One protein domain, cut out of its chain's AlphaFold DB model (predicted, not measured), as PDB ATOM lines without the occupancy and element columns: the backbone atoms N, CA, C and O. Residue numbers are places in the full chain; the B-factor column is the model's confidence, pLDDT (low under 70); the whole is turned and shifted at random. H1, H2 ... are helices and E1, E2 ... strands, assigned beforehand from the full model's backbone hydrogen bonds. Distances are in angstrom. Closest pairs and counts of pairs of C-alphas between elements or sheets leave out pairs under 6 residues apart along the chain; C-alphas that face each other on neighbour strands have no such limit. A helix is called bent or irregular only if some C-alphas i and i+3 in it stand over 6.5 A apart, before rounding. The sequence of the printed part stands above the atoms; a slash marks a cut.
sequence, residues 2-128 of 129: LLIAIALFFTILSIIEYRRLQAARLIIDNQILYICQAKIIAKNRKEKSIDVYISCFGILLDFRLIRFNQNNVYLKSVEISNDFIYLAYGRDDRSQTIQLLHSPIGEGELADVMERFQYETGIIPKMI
ATOM      1  N   LEU A   2     168.292 177.305 169.514       92.94
ATOM      2  CA  LEU A   2     168.296 177.320 170.992       92.94
ATOM      3  C   LEU A   2     167.654 178.579 171.614       92.94
ATOM      4  O   LEU A   2     166.807 178.460 172.489       92.94
ATOM      5  N   LEU A   3     167.993 179.775 171.119       94.06
ATOM      6  CA  LEU A   3     167.395 181.036 171.593       94.06
ATOM      7  C   LEU A   3     165.873 181.080 171.404       94.06
ATOM      8  O   LEU A   3     165.149 181.520 172.290       94.06
ATOM      9  N   ILE A   4     165.393 180.571 170.267       94.62
ATOM     10  CA  ILE A   4     163.960 180.492 169.963       94.62
ATOM     11  C   ILE A   4     163.276 179.523 170.935       94.62
ATOM     12  O   ILE A   4     162.224 179.844 171.475       94.62
ATOM     13  N   ALA A   5     163.890 178.369 171.213       95.50
ATOM     14  CA  ALA A   5     163.357 177.400 172.169       95.50
ATOM     15  C   ALA A   5     163.277 177.969 173.599       95.50
ATOM     16  O   ALA A   5     162.267 177.789 174.274       95.50
ATOM     17  N   ILE A   6     164.303 178.706 174.036       96.88
ATOM     18  CA  ILE A   6     164.321 179.373 175.346       96.88
ATOM     19  C   ILE A   6     163.228 180.446 175.420       96.88
ATOM     20  O   ILE A   6     162.465 180.478 176.383       96.88
ATOM     21  N   ALA A   7     163.108 181.292 174.393       96.69
ATOM     22  CA  ALA A   7     162.073 182.321 174.346       96.69
ATOM     23  C   ALA A   7     160.661 181.711 174.399       96.69
ATOM     24  O   ALA A   7     159.817 182.179 175.164       96.69
ATOM     25  N   LEU A   8     160.415 180.622 173.660       97.12
ATOM     26  CA  LEU A   8     159.139 179.899 173.699       97.12
ATOM     27  C   LEU A   8     158.857 179.321 175.089       97.12
ATOM     28  O   LEU A   8     157.743 179.461 175.590       97.12
ATOM     29  N   PHE A   9     159.862 178.732 175.738       97.00
ATOM     30  CA  PHE A   9     159.732 178.198 177.091       97.00
ATOM     31  C   PHE A   9     159.315 179.280 178.101       97.00
ATOM     32  O   PHE A   9     158.319 179.112 178.806       97.00
ATOM     33  N   PHE A  10     160.013 180.420 178.124       96.88
ATOM     34  CA  PHE A  10     159.660 181.545 178.999       96.88
ATOM     35  C   PHE A  10     158.292 182.147 178.679       96.88
ATOM     36  O   PHE A  10     157.568 182.544 179.593       96.88
ATOM     37  N   THR A  11     157.911 182.182 177.400       97.38
ATOM     38  CA  THR A  11     156.585 182.657 176.986       97.38
ATOM     39  C   THR A  11     155.487 181.751 177.545       97.38
ATOM     40  O   THR A  11     154.538 182.237 178.157       97.38
ATOM     41  N   ILE A  12     155.638 180.430 177.413       96.94
ATOM     42  CA  ILE A  12     154.678 179.451 177.943       96.94
ATOM     43  C   ILE A  12     154.582 179.560 179.470       96.94
ATOM     44  O   ILE A  12     153.476 179.613 180.010       96.94
ATOM     45  N   LEU A  13     155.721 179.647 180.163       96.81
ATOM     46  CA  LEU A  13     155.764 179.801 181.618       96.81
ATOM     47  C   LEU A  13     155.040 181.079 182.075       96.81
ATOM     48  O   LEU A  13     154.208 181.030 182.979       96.81
ATOM     49  N   SER A  14     155.296 182.200 181.398       95.81
ATOM     50  CA  SER A  14     154.644 183.487 181.677       95.81
ATOM     51  C   SER A  14     153.129 183.418 181.495       95.81
ATOM     52  O   SER A  14     152.388 183.922 182.336       95.81
ATOM     53  N   ILE A  15     152.645 182.756 180.438       96.62
ATOM     54  CA  ILE A  15     151.204 182.571 180.210       96.62
ATOM     55  C   ILE A  15     150.580 181.739 181.336       96.62
ATOM     56  O   ILE A  15     149.493 182.066 181.817       96.62
ATOM     57  N   ILE A  16     151.251 180.670 181.776       93.44
ATOM     58  CA  ILE A  16     150.762 179.818 182.867       93.44
ATOM     59  C   ILE A  16     150.660 180.620 184.167       93.44
ATOM     60  O   ILE A  16     149.601 180.606 184.800       93.44
ATOM     61  N   GLU A  17     151.710 181.349 184.545       93.75
ATOM     62  CA  GLU A  17     151.704 182.133 185.782       93.75
ATOM     63  C   GLU A  17     150.732 183.312 185.724       93.75
ATOM     64  O   GLU A  17     149.993 183.546 186.678       93.75
ATOM     65  N   TYR A  18     150.599 183.975 184.576       94.75
ATOM     66  CA  TYR A  18     149.584 185.006 184.385       94.75
ATOM     67  C   TYR A  18     148.164 184.467 184.617       94.75
ATOM     68  O   TYR A  18     147.364 185.077 185.327       94.75
ATOM     69  N   ARG A  19     147.848 183.275 184.091       91.81
ATOM     70  CA  ARG A  19     146.547 182.620 184.324       91.81
ATOM     71  C   ARG A  19     146.349 182.181 185.775       91.81
ATOM     72  O   ARG A  19     145.204 182.079 186.223       91.81
ATOM     73  N   ARG A  20     147.422 181.875 186.510       92.31
ATOM     74  CA  ARG A  20     147.351 181.579 187.949       92.31
ATOM     75  C   ARG A  20     147.090 182.845 188.757       92.31
ATOM     76  O   ARG A  20     146.182 182.824 189.581       92.31
ATOM     77  N   LEU A  21     147.804 183.930 188.461       94.00
ATOM     78  CA  LEU A  21     147.618 185.241 189.088       94.00
ATOM     79  C   LEU A  21     146.209 185.783 188.859       94.00
ATOM     80  O   LEU A  21     145.563 186.213 189.808       94.00
ATOM     81  N   GLN A  22     145.695 185.698 187.631       93.75
ATOM     82  CA  GLN A  22     144.318 186.097 187.340       93.75
ATOM     83  C   GLN A  22     143.296 185.309 188.163       93.75
ATOM     84  O   GLN A  22     142.363 185.888 188.706       93.75
ATOM     85  N   ALA A  23     143.476 183.993 188.292       93.25
ATOM     86  CA  ALA A  23     142.561 183.179 189.082       93.25
ATOM     87  C   ALA A  23     142.663 183.473 190.587       93.25
ATOM     88  O   ALA A  23     141.639 183.518 191.257       93.25
ATOM     89  N   ALA A  24     143.869 183.709 191.111       94.62
ATOM     90  CA  ALA A  24     144.054 184.147 192.494       94.62
ATOM     91  C   ALA A  24     143.370 185.498 192.744       94.62
ATOM     92  O   ALA A  24     142.648 185.650 193.722       94.62
ATOM     93  N   ARG A  25     143.525 186.446 191.813       95.12
ATOM     94  CA  ARG A  25     142.879 187.756 191.877       95.12
ATOM     95  C   ARG A  25     141.356 187.657 191.849       95.12
ATOM     96  O   ARG A  25     140.714 188.291 192.669       95.12
ATOM     97  N   LEU A  26     140.782 186.820 190.981       94.44
ATOM     98  CA  LEU A  26     139.332 186.581 190.962       94.44
ATOM     99  C   LEU A  26     138.805 186.086 192.314       94.44
ATOM    100  O   LEU A  26     137.722 186.496 192.716       94.44
ATOM    101  N   ILE A  27     139.562 185.230 193.004       96.44
ATOM    102  CA  ILE A  27     139.182 184.732 194.331       96.44
ATOM    103  C   ILE A  27     139.273 185.839 195.383       96.44
ATOM    104  O   ILE A  27     138.347 185.980 196.170       96.44
ATOM    105  N   ILE A  28     140.361 186.613 195.399       95.00
ATOM    106  CA  ILE A  28     140.559 187.693 196.379       95.00
ATOM    107  C   ILE A  28     139.518 188.803 196.177       95.00
ATOM    108  O   ILE A  28     138.841 189.193 197.125       95.00
ATOM    109  N   ASP A  29     139.339 189.265 194.939       95.81
ATOM    110  CA  ASP A  29     138.432 190.369 194.603       95.81
ATOM    111  C   ASP A  29     136.950 189.991 194.834       95.81
ATOM    112  O   ASP A  29     136.107 190.875 194.960       95.81
ATOM    113  N   ASN A  30     136.625 188.692 194.919       96.06
ATOM    114  CA  ASN A  30     135.274 188.167 195.176       96.06
ATOM    115  C   ASN A  30     135.242 187.242 196.406       96.06
ATOM    116  O   ASN A  30     134.531 186.237 196.423       96.06
ATOM    117  N   GLN A  31     136.055 187.526 197.428       95.69
ATOM    118  CA  GLN A  31     136.130 186.674 198.615       95.69
ATOM    119  C   GLN A  31     134.800 186.685 199.385       95.69
ATOM    120  O   GLN A  31     134.312 187.746 199.771       95.69
ATOM    121  N   ILE A  32     134.232 185.510 199.636       96.12
ATOM    122  CA  ILE A  32     133.092 185.278 200.532       96.12
ATOM    123  C   ILE A  32     133.576 185.233 201.981       96.12
ATOM    124  O   ILE A  32     132.990 185.876 202.844       96.12
ATOM    125  N   LEU A  33     134.669 184.505 202.227       94.19
ATOM    126  CA  LEU A  33     135.254 184.323 203.551       94.19
ATOM    127  C   LEU A  33     136.779 184.434 203.476       94.19
ATOM    128  O   LEU A  33     137.420 183.812 202.623       94.19
ATOM    129  N   TYR A  34     137.344 185.197 204.406       92.81
ATOM    130  CA  TYR A  34     138.776 185.281 204.655       92.81
ATOM    131  C   TYR A  34     139.090 184.657 206.015       92.81
ATOM    132  O   TYR A  34     138.506 185.038 207.024       92.81
ATOM    133  N   ILE A  35     140.019 183.702 206.047       87.62
ATOM    134  CA  ILE A  35     140.489 183.073 207.281       87.62
ATOM    135  C   ILE A  35     141.970 183.396 207.435       87.62
ATOM    136  O   ILE A  35     142.814 182.903 206.683       87.62
ATOM    137  N   CYS A  36     142.276 184.200 208.448       79.25
ATOM    138  CA  CYS A  36     143.640 184.432 208.901       79.25
ATOM    139  C   CYS A  36     144.104 183.218 209.717       79.25
ATOM    140  O   CYS A  36     143.376 182.743 210.590       79.25
ATOM    141  N   GLN A  37     145.318 182.728 209.464       69.88
ATOM    142  CA  GLN A  37     145.927 181.622 210.222       69.88
ATOM    143  C   GLN A  37     145.168 180.285 210.176       69.88
ATOM    144  O   GLN A  37     145.157 179.525 211.151       69.88
ATOM    145  N   ALA A  38     144.565 179.953 209.036       68.38
ATOM    146  CA  ALA A  38     143.867 178.686 208.896       68.38
ATOM    147  C   ALA A  38     144.833 177.506 209.055       68.38
ATOM    148  O   ALA A  38     145.923 177.490 208.473       68.38
ATOM    149  N   LYS A  39     144.407 176.474 209.789       73.31
ATOM    150  CA  LYS A  39     145.090 175.174 209.806       73.31
ATOM    151  C   LYS A  39     144.361 174.223 208.861       73.31
ATOM    152  O   LYS A  39     143.158 174.011 208.986       73.31
ATOM    153  N   ILE A  40     145.087 173.633 207.913       67.62
ATOM    154  CA  ILE A  40     144.503 172.676 206.964       67.62
ATOM    155  C   ILE A  40     144.524 171.273 207.569       67.62
ATOM    156  O   ILE A  40     145.601 170.707 207.763       67.62
ATOM    157  N   ILE A  41     143.350 170.664 207.740       66.12
ATOM    158  CA  ILE A  41     143.235 169.222 207.971       66.12
ATOM    159  C   ILE A  41     142.920 168.575 206.622       66.12
ATOM    160  O   ILE A  41     141.778 168.460 206.186       66.12
ATOM    161  N   ALA A  42     143.972 168.170 205.918       61.28
ATOM    162  CA  ALA A  42     143.869 167.313 204.743       61.28
ATOM    163  C   ALA A  42     144.609 166.014 205.053       61.28
ATOM    164  O   ALA A  42     145.657 166.069 205.695       61.28
ATOM    165  N   LYS A  43     144.101 164.877 204.547       53.84
ATOM    166  CA  LYS A  43     144.537 163.480 204.806       53.84
ATOM    167  C   LYS A  43     146.056 163.181 204.781       53.84
ATOM    168  O   LYS A  43     146.420 162.035 204.997       53.84
ATOM    169  N   ASN A  44     146.944 164.138 204.488       47.41
ATOM    170  CA  ASN A  44     148.391 163.925 204.425       47.41
ATOM    171  C   ASN A  44     149.281 165.186 204.604       47.41
ATOM    172  O   ASN A  44     150.356 165.251 204.003       47.41
ATOM    173  N   ARG A  45     148.883 166.237 205.347       53.41
ATOM    174  CA  ARG A  45     149.729 167.455 205.485       53.41
ATOM    175  C   ARG A  45     149.842 167.990 206.913       53.41
ATOM    176  O   ARG A  45     148.859 168.028 207.636       53.41
ATOM    177  N   LYS A  46     151.067 168.407 207.271       51.69
ATOM    178  CA  LYS A  46     151.430 169.055 208.543       51.69
ATOM    179  C   LYS A  46     150.685 170.381 208.721       51.69
ATOM    180  O   LYS A  46     150.492 171.107 207.745       51.69
ATOM    181  N   GLU A  47     150.345 170.693 209.969       56.25
ATOM    182  CA  GLU A  47     149.759 171.968 210.384       56.25
ATOM    183  C   GLU A  47     150.669 173.136 209.976       56.25
ATOM    184  O   GLU A  47     151.802 173.256 210.443       56.25
ATOM    185  N   LYS A  48     150.178 174.000 209.087       59.88
ATOM    186  CA  LYS A  48     150.784 175.294 208.771       59.88
ATOM    187  C   LYS A  48     149.677 176.331 208.894       59.88
ATOM    188  O   LYS A  48     148.617 176.134 208.309       59.88
ATOM    189  N   SER A  49     149.940 177.382 209.662       69.50
ATOM    190  CA  SER A  49     149.107 178.582 209.707       69.50
ATOM    191  C   SER A  49     149.301 179.335 208.391       69.50
ATOM    192  O   SER A  49     150.435 179.684 208.050       69.50
ATOM    193  N   ILE A  50     148.234 179.473 207.607       82.75
ATOM    194  CA  ILE A  50     148.248 180.174 206.319       82.75
ATOM    195  C   ILE A  50     146.981 181.001 206.136       82.75
ATOM    196  O   ILE A  50     145.922 180.646 206.652       82.75
ATOM    197  N   ASP A  51     147.087 182.061 205.346       88.88
ATOM    198  CA  ASP A  51     145.932 182.852 204.943       88.88
ATOM    199  C   ASP A  51     145.137 182.124 203.861       88.88
ATOM    200  O   ASP A  51     145.697 181.536 202.922       88.88
ATOM    201  N   VAL A  52     143.817 182.161 204.016       93.19
ATOM    202  CA  VAL A  52     142.879 181.478 203.136       93.19
ATOM    203  C   VAL A  52     141.800 182.436 202.685       93.19
ATOM    204  O   VAL A  52     141.125 183.064 203.493       93.19
ATOM    205  N   TYR A  53     141.589 182.457 201.377       95.25
ATOM    206  CA  TYR A  53     140.537 183.212 200.720       95.25
ATOM    207  C   TYR A  53     139.594 182.227 200.042       95.25
ATOM    208  O   TYR A  53     140.039 181.401 199.243       95.25
ATOM    209  N   ILE A  54     138.304 182.293 200.356       96.12
ATOM    210  CA  ILE A  54     137.267 181.441 199.770       96.12
ATOM    211  C   ILE A  54     136.305 182.330 198.993       96.12
ATOM    212  O   ILE A  54     135.839 183.330 199.521       96.12
ATOM    213  N   SER A  55     135.991 181.960 197.755       96.88
ATOM    214  CA  SER A  55     135.042 182.660 196.875       96.88
ATOM    215  C   SER A  55     134.174 181.653 196.122       96.88
ATOM    216  O   SER A  55     134.439 180.449 196.161       96.88
ATOM    217  N   CYS A  56     133.212 182.137 195.332       96.12
ATOM    218  CA  CYS A  56     132.482 181.290 194.389       96.12
ATOM    219  C   CYS A  56     133.393 180.595 193.355       96.12
ATOM    220  O   CYS A  56     133.073 179.504 192.889       96.12
ATOM    221  N   PHE A  57     134.555 181.168 193.030       95.38
ATOM    222  CA  PHE A  57     135.467 180.639 192.009       95.38
ATOM    223  C   PHE A  57     136.494 179.626 192.537       95.38
ATOM    224  O   PHE A  57     137.249 179.033 191.755       95.38
ATOM    225  N   GLY A  58     136.576 179.441 193.855       95.56
ATOM    226  CA  GLY A  58     137.554 178.551 194.464       95.56
ATOM    227  C   GLY A  58     138.121 179.049 195.787       95.56
ATOM    228  O   GLY A  58     137.642 180.016 196.380       95.56
ATOM    229  N   ILE A  59     139.193 178.378 196.211       95.50
ATOM    230  CA  ILE A  59     139.965 178.680 197.414       95.50
ATOM    231  C   ILE A  59     141.411 179.009 197.026       95.50
ATOM    232  O   ILE A  59     142.058 178.253 196.291       95.50
ATOM    233  N   LEU A  60     141.941 180.099 197.571       94.94
ATOM    234  CA  LEU A  60     143.364 180.419 197.571       94.94
ATOM    235  C   LEU A  60     143.928 180.167 198.974       94.94
ATOM    236  O   LEU A  60     143.485 180.779 199.937       94.94
ATOM    237  N   LEU A  61     144.885 179.246 199.075       90.19
ATOM    238  CA  LEU A  61     145.581 178.852 200.303       90.19
ATOM    239  C   LEU A  61     147.067 179.154 200.120       90.19
ATOM    240  O   LEU A  61     147.759 178.360 199.476       90.19
ATOM    241  N   ASP A  62     147.571 180.265 200.660       83.56
ATOM    242  CA  ASP A  62     148.949 180.715 200.386       83.56
ATOM    243  C   ASP A  62     149.163 180.819 198.845       83.56
ATOM    244  O   ASP A  62     148.438 181.530 198.151       83.56
ATOM    245  N   PHE A  63     150.071 180.035 198.256       82.19
ATOM    246  CA  PHE A  63     150.301 179.955 196.799       82.19
ATOM    247  C   PHE A  63     149.492 178.855 196.077       82.19
ATOM    248  O   PHE A  63     149.653 178.624 194.868       82.19
ATOM    249  N   ARG A  64     148.665 178.103 196.808       89.69
ATOM    250  CA  ARG A  64     147.885 176.983 196.279       89.69
ATOM    251  C   ARG A  64     146.486 177.438 195.898       89.69
ATOM    252  O   ARG A  64     145.720 177.909 196.724       89.69
ATOM    253  N   LEU A  65     146.129 177.152 194.654       92.44
ATOM    254  CA  LEU A  65     144.823 177.444 194.092       92.44
ATOM    255  C   LEU A  65     143.998 176.158 193.968       92.44
ATOM    256  O   LEU A  65     144.406 175.232 193.262       92.44
ATOM    257  N   ILE A  66     142.842 176.110 194.620       93.00
ATOM    258  CA  ILE A  66     141.828 175.065 194.451       93.00
ATOM    259  C   ILE A  66     140.662 175.691 193.698       93.00
ATOM    260  O   ILE A  66     140.041 176.622 194.193       93.00
ATOM    261  N   ARG A  67     140.373 175.200 192.494       92.56
ATOM    262  CA  ARG A  67     139.301 175.742 191.650       92.56
ATOM    263  C   ARG A  67     138.055 174.877 191.761       92.56
ATOM    264  O   ARG A  67     138.147 173.656 191.640       92.56
ATOM    265  N   PHE A  68     136.912 175.523 191.901       93.50
ATOM    266  CA  PHE A  68     135.591 174.937 191.707       93.50
ATOM    267  C   PHE A  68     134.677 175.993 191.076       93.50
ATOM    268  O   PHE A  68     135.075 177.141 190.910       93.50
ATOM    269  N   ASN A  69     133.498 175.576 190.628       91.81
ATOM    270  CA  ASN A  69     132.600 176.329 189.746       91.81
ATOM    271  C   ASN A  69     133.275 176.805 188.442       91.81
ATOM    272  O   ASN A  69     132.880 177.785 187.819       91.81
ATOM    273  N   GLN A  70     134.310 176.077 188.011       87.00
ATOM    274  CA  GLN A  70     135.059 176.289 186.774       87.00
ATOM    275  C   GLN A  70     135.426 174.929 186.173       87.00
ATOM    276  O   GLN A  70     135.671 173.968 186.903       87.00
ATOM    277  N   ASN A  71     135.535 174.836 184.844       87.38
ATOM    278  CA  ASN A  71     136.046 173.649 184.135       87.38
ATOM    279  C   ASN A  71     135.367 172.313 184.540       87.38
ATOM    280  O   ASN A  71     136.037 171.278 184.671       87.38
ATOM    281  N   ASN A  72     134.042 172.329 184.729       89.50
ATOM    282  CA  ASN A  72     133.225 171.182 185.160       89.50
ATOM    283  C   ASN A  72     133.628 170.606 186.530       89.50
ATOM    284  O   ASN A  72     133.506 169.403 186.764       89.50
ATOM    285  N   VAL A  73     134.175 171.439 187.412       93.62
ATOM    286  CA  VAL A  73     134.335 171.146 188.837       93.62
ATOM    287  C   VAL A  73     133.328 172.015 189.566       93.62
ATOM    288  O   VAL A  73     133.341 173.223 189.367       93.62
ATOM    289  N   TYR A  74     132.480 171.427 190.398       94.38
ATOM    290  CA  TYR A  74     131.402 172.125 191.095       94.38
ATOM    291  C   TYR A  74     131.644 172.111 192.594       94.38
ATOM    292  O   TYR A  74     132.114 171.103 193.130       94.38
ATOM    293  N   LEU A  75     131.306 173.209 193.264       96.31
ATOM    294  CA  LEU A  75     131.096 173.196 194.705       96.31
ATOM    295  C   LEU A  75     129.807 172.413 194.986       96.31
ATOM    296  O   LEU A  75     128.772 172.688 194.388       96.31
ATOM    297  N   LYS A  76     129.884 171.397 195.845       95.31
ATOM    298  CA  LYS A  76     128.779 170.462 196.111       95.31
ATOM    299  C   LYS A  76     128.131 170.693 197.468       95.31
ATOM    300  O   LYS A  76     126.921 170.540 197.597       95.31
ATOM    301  N   SER A  77     128.924 171.027 198.481       96.38
ATOM    302  CA  SER A  77     128.414 171.359 199.809       96.38
ATOM    303  C   SER A  77     129.381 172.254 200.571       96.38
ATOM    304  O   SER A  77     130.594 172.224 200.341       96.38
ATOM    305  N   VAL A  78     128.806 173.027 201.491       97.19
ATOM    306  CA  VAL A  78     129.510 173.838 202.480       97.19
ATOM    307  C   VAL A  78     128.894 173.531 203.840       97.19
ATOM    308  O   VAL A  78     127.677 173.619 204.007       97.19
ATOM    309  N   GLU A  79     129.728 173.149 204.797       96.44
ATOM    310  CA  GLU A  79     129.347 172.951 206.193       96.44
ATOM    311  C   GLU A  79     130.222 173.853 207.059       96.44
ATOM    312  O   GLU A  79     131.440 173.889 206.876       96.44
ATOM    313  N   ILE A  80     129.604 174.610 207.962       94.25
ATOM    314  CA  ILE A  80     130.291 175.580 208.817       94.25
ATOM    315  C   ILE A  80     130.054 175.183 210.273       94.25
ATOM    316  O   ILE A  80     128.912 175.005 210.703       94.25
ATOM    317  N   SER A  81     131.150 175.013 211.002       91.62
ATOM    318  CA  SER A  81     131.214 174.846 212.451       91.62
ATOM    319  C   SER A  81     131.719 176.140 213.085       91.62
ATOM    320  O   SER A  81     132.124 177.086 212.409       91.62
ATOM    321  N   ASN A  82     131.746 176.170 214.411       88.44
ATOM    322  CA  ASN A  82     132.303 177.280 215.165       88.44
ATOM    323  C   ASN A  82     133.822 177.442 214.959       88.44
ATOM    324  O   ASN A  82     134.354 178.524 215.149       88.44
ATOM    325  N   ASP A  83     134.536 176.384 214.586       89.62
ATOM    326  CA  ASP A  83     136.002 176.329 214.529       89.62
ATOM    327  C   ASP A  83     136.554 175.791 213.199       89.62
ATOM    328  O   ASP A  83     137.773 175.706 213.008       89.62
ATOM    329  N   PHE A  84     135.682 175.419 212.260       91.06
ATOM    330  CA  PHE A  84     136.092 174.977 210.934       91.06
ATOM    331  C   PHE A  84     135.009 175.149 209.875       91.06
ATOM    332  O   PHE A  84     133.814 175.068 210.144       91.06
ATOM    333  N   ILE A  85     135.456 175.247 208.627       93.62
ATOM    334  CA  ILE A  85     134.615 175.124 207.442       93.62
ATOM    335  C   ILE A  85     135.030 173.890 206.646       93.62
ATOM    336  O   ILE A  85     136.218 173.604 206.458       93.62
ATOM    337  N   TYR A  86     134.040 173.147 206.176       94.69
ATOM    338  CA  TYR A  86     134.200 171.967 205.350       94.69
ATOM    339  C   TYR A  86     133.550 172.198 203.989       94.69
ATOM    340  O   TYR A  86     132.382 172.571 203.894       94.69
ATOM    341  N   LEU A  87     134.311 171.969 202.920       95.75
ATOM    342  CA  LEU A  87     133.831 172.112 201.549       95.75
ATOM    343  C   LEU A  87     134.028 170.805 200.792       95.75
ATOM    344  O   LEU A  87     135.135 170.257 200.765       95.75
ATOM    345  N   ALA A  88     132.977 170.343 200.120       95.62
ATOM    346  CA  ALA A  88     133.060 169.266 199.144       95.62
ATOM    347  C   ALA A  88     132.931 169.839 197.733       95.62
ATOM    348  O   ALA A  88     132.014 170.606 197.445       95.62
ATOM    349  N   TYR A  89     133.828 169.451 196.832       95.62
ATOM    350  CA  TYR A  89     133.834 169.902 195.443       95.62
ATOM    351  C   TYR A  89     134.299 168.787 194.513       95.62
ATOM    352  O   TYR A  89     135.007 167.871 194.923       95.62
ATOM    353  N   GLY A  90     133.923 168.830 193.240       94.62
ATOM    354  CA  GLY A  90     134.394 167.828 192.289       94.62
ATOM    355  C   GLY A  90     133.593 167.762 191.003       94.62
ATOM    356  O   GLY A  90     132.731 168.598 190.746       94.62
ATOM    357  N   ARG A  91     133.902 166.754 190.191       94.19
ATOM    358  CA  ARG A  91     133.242 166.481 188.913       94.19
ATOM    359  C   ARG A  91     132.371 165.240 189.063       94.19
ATOM    360  O   ARG A  91     132.861 164.240 189.576       94.19
ATOM    361  N   ASP A  92     131.131 165.308 188.589       86.56
ATOM    362  CA  ASP A  92     130.188 164.183 188.555       86.56
ATOM    363  C   ASP A  92     130.113 163.448 189.909       86.56
ATOM    364  O   ASP A  92     129.834 164.073 190.934       86.56
ATOM    365  N   ASP A  93     130.413 162.152 189.952       82.88
ATOM    366  CA  ASP A  93     130.428 161.310 191.154       82.88
ATOM    367  C   ASP A  93     131.700 161.463 192.013       82.88
ATOM    368  O   ASP A  93     131.702 161.135 193.202       82.88
ATOM    369  N   ARG A  94     132.782 162.025 191.462       87.44
ATOM    370  CA  ARG A  94     134.047 162.225 192.178       87.44
ATOM    371  C   ARG A  94     133.980 163.489 193.023       87.44
ATOM    372  O   ARG A  94     133.758 164.586 192.508       87.44
ATOM    373  N   SER A  95     134.228 163.349 194.320       90.50
ATOM    374  CA  SER A  95     134.284 164.466 195.268       90.50
ATOM    375  C   SER A  95     135.625 164.492 195.991       90.50
ATOM    376  O   SER A  95     136.113 163.475 196.480       90.50
ATOM    377  N   GLN A  96     136.213 165.676 196.056       92.56
ATOM    378  CA  GLN A  96     137.298 166.039 196.950       92.56
ATOM    379  C   GLN A  96     136.725 166.878 198.080       92.56
ATOM    380  O   GLN A  96     135.700 167.543 197.924       92.56
ATOM    381  N   THR A  97     137.380 166.824 199.229       93.00
ATOM    382  CA  THR A  97     136.923 167.514 200.426       93.00
ATOM    383  C   THR A  97     138.088 168.254 201.056       93.00
ATOM    384  O   THR A  97     139.248 167.843 200.930       93.00
ATOM    385  N   ILE A  98     137.794 169.381 201.688       91.25
ATOM    386  CA  ILE A  98     138.777 170.158 202.431       91.25
ATOM    387  C   ILE A  98     138.141 170.688 203.707       91.25
ATOM    388  O   ILE A  98     137.038 171.225 203.671       91.25
ATOM    389  N   GLN A  99     138.855 170.521 204.818       92.62
ATOM    390  CA  GLN A  99     138.511 171.106 206.104       92.62
ATOM    391  C   GLN A  99     139.549 172.172 206.449       92.62
ATOM    392  O   GLN A  99     140.761 171.919 206.408       92.62
ATOM    393  N   LEU A 100     139.061 173.365 206.762       90.12
ATOM    394  CA  LEU A 100     139.862 174.541 207.063       90.12
ATOM    395  C   LEU A 100     139.470 175.023 208.450       90.12
ATOM    396  O   LEU A 100     138.338 175.453 208.652       90.12
ATOM    397  N   LEU A 101     140.395 174.910 209.399       89.31
ATOM    398  CA  LEU A 101     140.182 175.424 210.745       89.31
ATOM    399  C   LEU A 101     140.244 176.951 210.723       89.31
ATOM    400  O   LEU A 101     141.110 177.513 210.051       89.31
ATOM    401  N   HIS A 102     139.376 177.599 211.485       86.38
ATOM    402  CA  HIS A 102     139.352 179.045 211.676       86.38
ATOM    403  C   HIS A 102     139.078 179.387 213.142       86.38
ATOM    404  O   HIS A 102     138.585 178.565 213.911       86.38
ATOM    405  N   SER A 103     139.409 180.611 213.550       85.56
ATOM    406  CA  SER A 103     138.923 181.140 214.827       85.56
ATOM    407  C   SER A 103     137.398 181.308 214.791       85.56
ATOM    408  O   SER A 103     136.851 181.476 213.700       85.56
ATOM    409  N   PRO A 104     136.711 181.290 215.945       87.19
ATOM    410  CA  PRO A 104     135.272 181.518 215.998       87.19
ATOM    411  C   PRO A 104     134.841 182.771 215.242       87.19
ATOM    412  O   PRO A 104     135.374 183.855 215.480       87.19
ATOM    413  N   ILE A 105     133.889 182.588 214.327       86.88
ATOM    414  CA  ILE A 105     133.267 183.660 213.550       86.88
ATOM    415  C   ILE A 105     132.116 184.212 214.393       86.88
ATOM    416  O   ILE A 105     131.332 183.444 214.954       86.88
ATOM    417  N   GLY A 106     132.015 185.537 214.523       87.19
ATOM    418  CA  GLY A 106     130.906 186.154 215.256       87.19
ATOM    419  C   GLY A 106     129.561 185.877 214.574       87.19
ATOM    420  O   GLY A 106     129.507 185.771 213.355       87.19
ATOM    421  N   GLU A 107     128.463 185.800 215.332       87.88
ATOM    422  CA  GLU A 107     127.142 185.426 214.783       87.88
ATOM    423  C   GLU A 107     126.695 186.297 213.595       87.88
ATOM    424  O   GLU A 107     126.144 185.775 212.629       87.88
ATOM    425  N   GLY A 108     126.970 187.607 213.636       90.25
ATOM    426  CA  GLY A 108     126.663 188.521 212.528       90.25
ATOM    427  C   GLY A 108     127.495 188.239 211.275       90.25
ATOM    428  O   GLY A 108     126.944 188.083 210.192       90.25
ATOM    429  N   GLU A 109     128.813 188.083 211.429       90.88
ATOM    430  CA  GLU A 109     129.712 187.743 210.319       90.88
ATOM    431  C   GLU A 109     129.383 186.361 209.734       90.88
ATOM    432  O   GLU A 109     129.429 186.160 208.524       90.88
ATOM    433  N   LEU A 110     128.990 185.408 210.580       91.69
ATOM    434  CA  LEU A 110     128.569 184.081 210.153       91.69
ATOM    435  C   LEU A 110     127.290 184.141 209.309       91.69
ATOM    436  O   LEU A 110     127.222 183.475 208.277       91.69
ATOM    437  N   ALA A 111     126.298 184.937 209.717       93.44
ATOM    438  CA  ALA A 111     125.075 185.134 208.944       93.44
ATOM    439  C   ALA A 111     125.376 185.736 207.561       93.44
ATOM    440  O   ALA A 111     124.903 185.202 206.555       93.44
ATOM    441  N   ASP A 112     126.237 186.755 207.506       95.12
ATOM    442  CA  ASP A 112     126.678 187.377 206.251       95.12
ATOM    443  C   ASP A 112     127.394 186.361 205.347       95.12
ATOM    444  O   ASP A 112     127.119 186.259 204.150       95.12
ATOM    445  N   VAL A 113     128.296 185.551 205.911       94.06
ATOM    446  CA  VAL A 113     129.001 184.489 205.177       94.06
ATOM    447  C   VAL A 113     128.012 183.458 204.629       94.06
ATOM    448  O   VAL A 113     128.126 183.056 203.468       94.06
ATOM    449  N   MET A 114     127.031 183.037 205.432       94.69
ATOM    450  CA  MET A 114     126.010 182.079 205.008       94.69
ATOM    451  C   MET A 114     125.166 182.613 203.847       94.69
ATOM    452  O   MET A 114     124.978 181.904 202.854       94.69
ATOM    453  N   GLU A 115     124.700 183.858 203.952       96.88
ATOM    454  CA  GLU A 115     123.923 184.526 202.906       96.88
ATOM    455  C   GLU A 115     124.732 184.647 201.613       96.88
ATOM    456  O   GLU A 115     124.260 184.274 200.535       96.88
ATOM    457  N   ARG A 116     125.988 185.095 201.709       97.38
ATOM    458  CA  ARG A 116     126.861 185.260 200.544       97.38
ATOM    459  C   ARG A 116     127.174 183.942 199.853       97.38
ATOM    460  O   ARG A 116     127.158 183.894 198.626       97.38
ATOM    461  N   PHE A 117     127.395 182.855 200.592       96.56
ATOM    462  CA  PHE A 117     127.530 181.535 199.970       96.56
ATOM    463  C   PHE A 117     126.274 181.146 199.192       96.56
ATOM    464  O   PHE A 117     126.390 180.705 198.044       96.56
ATOM    465  N   GLN A 118     125.087 181.339 199.767       96.75
ATOM    466  CA  GLN A 118     123.837 181.026 199.081       96.75
ATOM    467  C   GLN A 118     123.655 181.881 197.822       96.75
ATOM    468  O   GLN A 118     123.350 181.337 196.761       96.75
ATOM    469  N   TYR A 119     123.867 183.192 197.918       97.06
ATOM    470  CA  TYR A 119     123.674 184.119 196.806       97.06
ATOM    471  C   TYR A 119     124.711 183.929 195.691       97.06
ATOM    472  O   TYR A 119     124.355 183.856 194.517       97.06
ATOM    473  N   GLU A 120     125.993 183.813 196.042       96.38
ATOM    474  CA  GLU A 120     127.077 183.765 195.060       96.38
ATOM    475  C   GLU A 120     127.277 182.365 194.464       96.38
ATOM    476  O   GLU A 120     127.709 182.252 193.317       96.38
ATOM    477  N   THR A 121     126.988 181.294 195.215       94.50
ATOM    478  CA  THR A 121     127.269 179.908 194.784       94.50
ATOM    479  C   THR A 121     126.024 179.057 194.543       94.50
ATOM    480  O   THR A 121     126.128 177.993 193.936       94.50
ATOM    481  N   GLY A 122     124.857 179.478 195.041       95.38
ATOM    482  CA  GLY A 122     123.633 178.672 195.053       95.38
ATOM    483  C   GLY A 122     123.628 177.537 196.087       95.38
ATOM    484  O   GLY A 122     122.607 176.870 196.253       95.38
ATOM    485  N   ILE A 123     124.737 177.303 196.797       96.12
ATOM    486  CA  ILE A 123     124.829 176.306 197.865       96.12
ATOM    487  C   ILE A 123     124.377 176.938 199.173       96.12
ATOM    488  O   ILE A 123     124.953 177.924 199.614       96.12
ATOM    489  N   ILE A 124     123.383 176.328 199.816       96.62
ATOM    490  CA  ILE A 124     122.946 176.705 201.163       96.62
ATOM    491  C   ILE A 124     123.911 176.060 202.166       96.62
ATOM    492  O   ILE A 124     123.925 174.824 202.262       96.62
ATOM    493  N   PRO A 125     124.725 176.840 202.905       96.50
ATOM    494  CA  PRO A 125     125.619 176.275 203.903       96.50
ATOM    495  C   PRO A 125     124.828 175.633 205.035       96.50
ATOM    496  O   PRO A 125     123.785 176.138 205.454       96.50
ATOM    497  N   LYS A 126     125.336 174.520 205.555       96.25
ATOM    498  CA  LYS A 126     124.755 173.861 206.724       96.25
ATOM    499  C   LYS A 126     125.570 174.194 207.961       96.25
ATOM    500  O   LYS A 126     126.774 173.952 207.987       96.25
ATOM    501  N   MET A 127     124.892 174.689 208.987       93.00
ATOM    502  CA  MET A 127     125.479 174.794 210.315       93.00
ATOM    503  C   MET A 127     125.579 173.406 210.935       93.00
ATOM    504  O   MET A 127     124.587 172.676 211.007       93.00
ATOM    505  N   ILE A 128     126.779 173.057 211.377       90.12
ATOM    506  CA  ILE A 128     127.062 171.838 212.131       90.12
ATOM    507  C   ILE A 128     127.630 172.225 213.494       90.12
ATOM    508  O   ILE A 128     128.208 173.299 213.656       90.12
TER     509      ILE A 128
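AT A GLANCE: This is residues 2 to 128 of the 129 residues of an uncharacterized protein of Mahella australiensis (strain DSM 15567 / CIP 107919 / 50-1 BON) (UniProt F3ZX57). One antiparallel sheet is folded back on itself like a half-closed book, with E4, E3 and E2 facing E7, E6 and E5 across the bent hinge strand E1. H2 packs on E1, while the long helix H1 sticks out with residues 2 to 19 as a free arm; without that arm the body spans 34 by 32 by 28 A. The printed part has 127 residues with two named helices and seven named strands, in the order H1 E1 E2 E3 E4 E5 E6 E7 H2; its class is mixed, helices and strands. The sheet's order is E4 E3 E2 E1 E7 E6 E5. The whole is only just compact, close to loose, with a radius of gyration of the C-alphas of 16.6 A and spans of 60 by 30 by 28 A.

HOW THE PARTS SIT: In the twisted folded sheet, one sheet bent into two leaves, the hinge is E1, residues 31 to 41, which bends by 92 degrees at residue 37. Its residues 31 to 39 pair with E2, residues 49 to 55, as a hairpin, with N 35 and O 52 2.9 A apart. Its residues 39 to 41 pair with E7, residues 96 to 101, antiparallel, with N 101 and O 39 2.9 A apart. E3, residues 58 to 61, is antiparallel to E2, with N 60 and O 53 2.8 A apart, and the edge strand E4, residues 64 to 67, to E3, with N 66 and O 59 2.8 A apart. E1 to E4 form a meander, each strand the antiparallel neighbour of the one before. A second meander holds the other edge strand E5, residues 74 to 80, then E6, residues 84 to 90, and E7; N 79 and O 86 are 2.9 A apart, as are N 87 and O 98. H2, residues 107 to 121, is on the sheet at a height of 7.8 A, only just over none of its strands, since E2 has 2 of its C-alphas; the closest C-alphas of H2 and E1, Arg 116 and Ile 32, are 6.2 A apart. H1, residues 2 to 29, only grazes the sheet, with residues 20 to 29; its closest C-alphas to E2, Ile 27 and Ser 55, are 5.3 A apart. H1 and H2 are apart, and in both each O i to N i+4 pair is within hydrogen-bond range.

IN THESE COORDINATES: H1 begins at C-alpha 2, (168.296, 177.320, 170.992), and is 40.2 A long. E1 measures 21.0 A, E2 19.5 A, E3 9.9 A, E4 9.8 A, E5 18.1 A, E6 20.0 A and E7 16.9 A. E5 begins at C-alpha 74, (131.402, 172.125, 191.095). H2, 20.7 A, ends at C-alpha 121, (127.269, 179.908, 194.784).

THE WHOLE: The C-alphas of Leu 2 and Glu 107, the two farthest apart, are 60.6 A apart. The printed part has no cut and no long link. After H2, residues 126 to 127 pair in parallel with residues 79 to 80 of E5. The mean pLDDT of the printed part is 89.8; residues 37 to 38 and 40 to 49 are under 70.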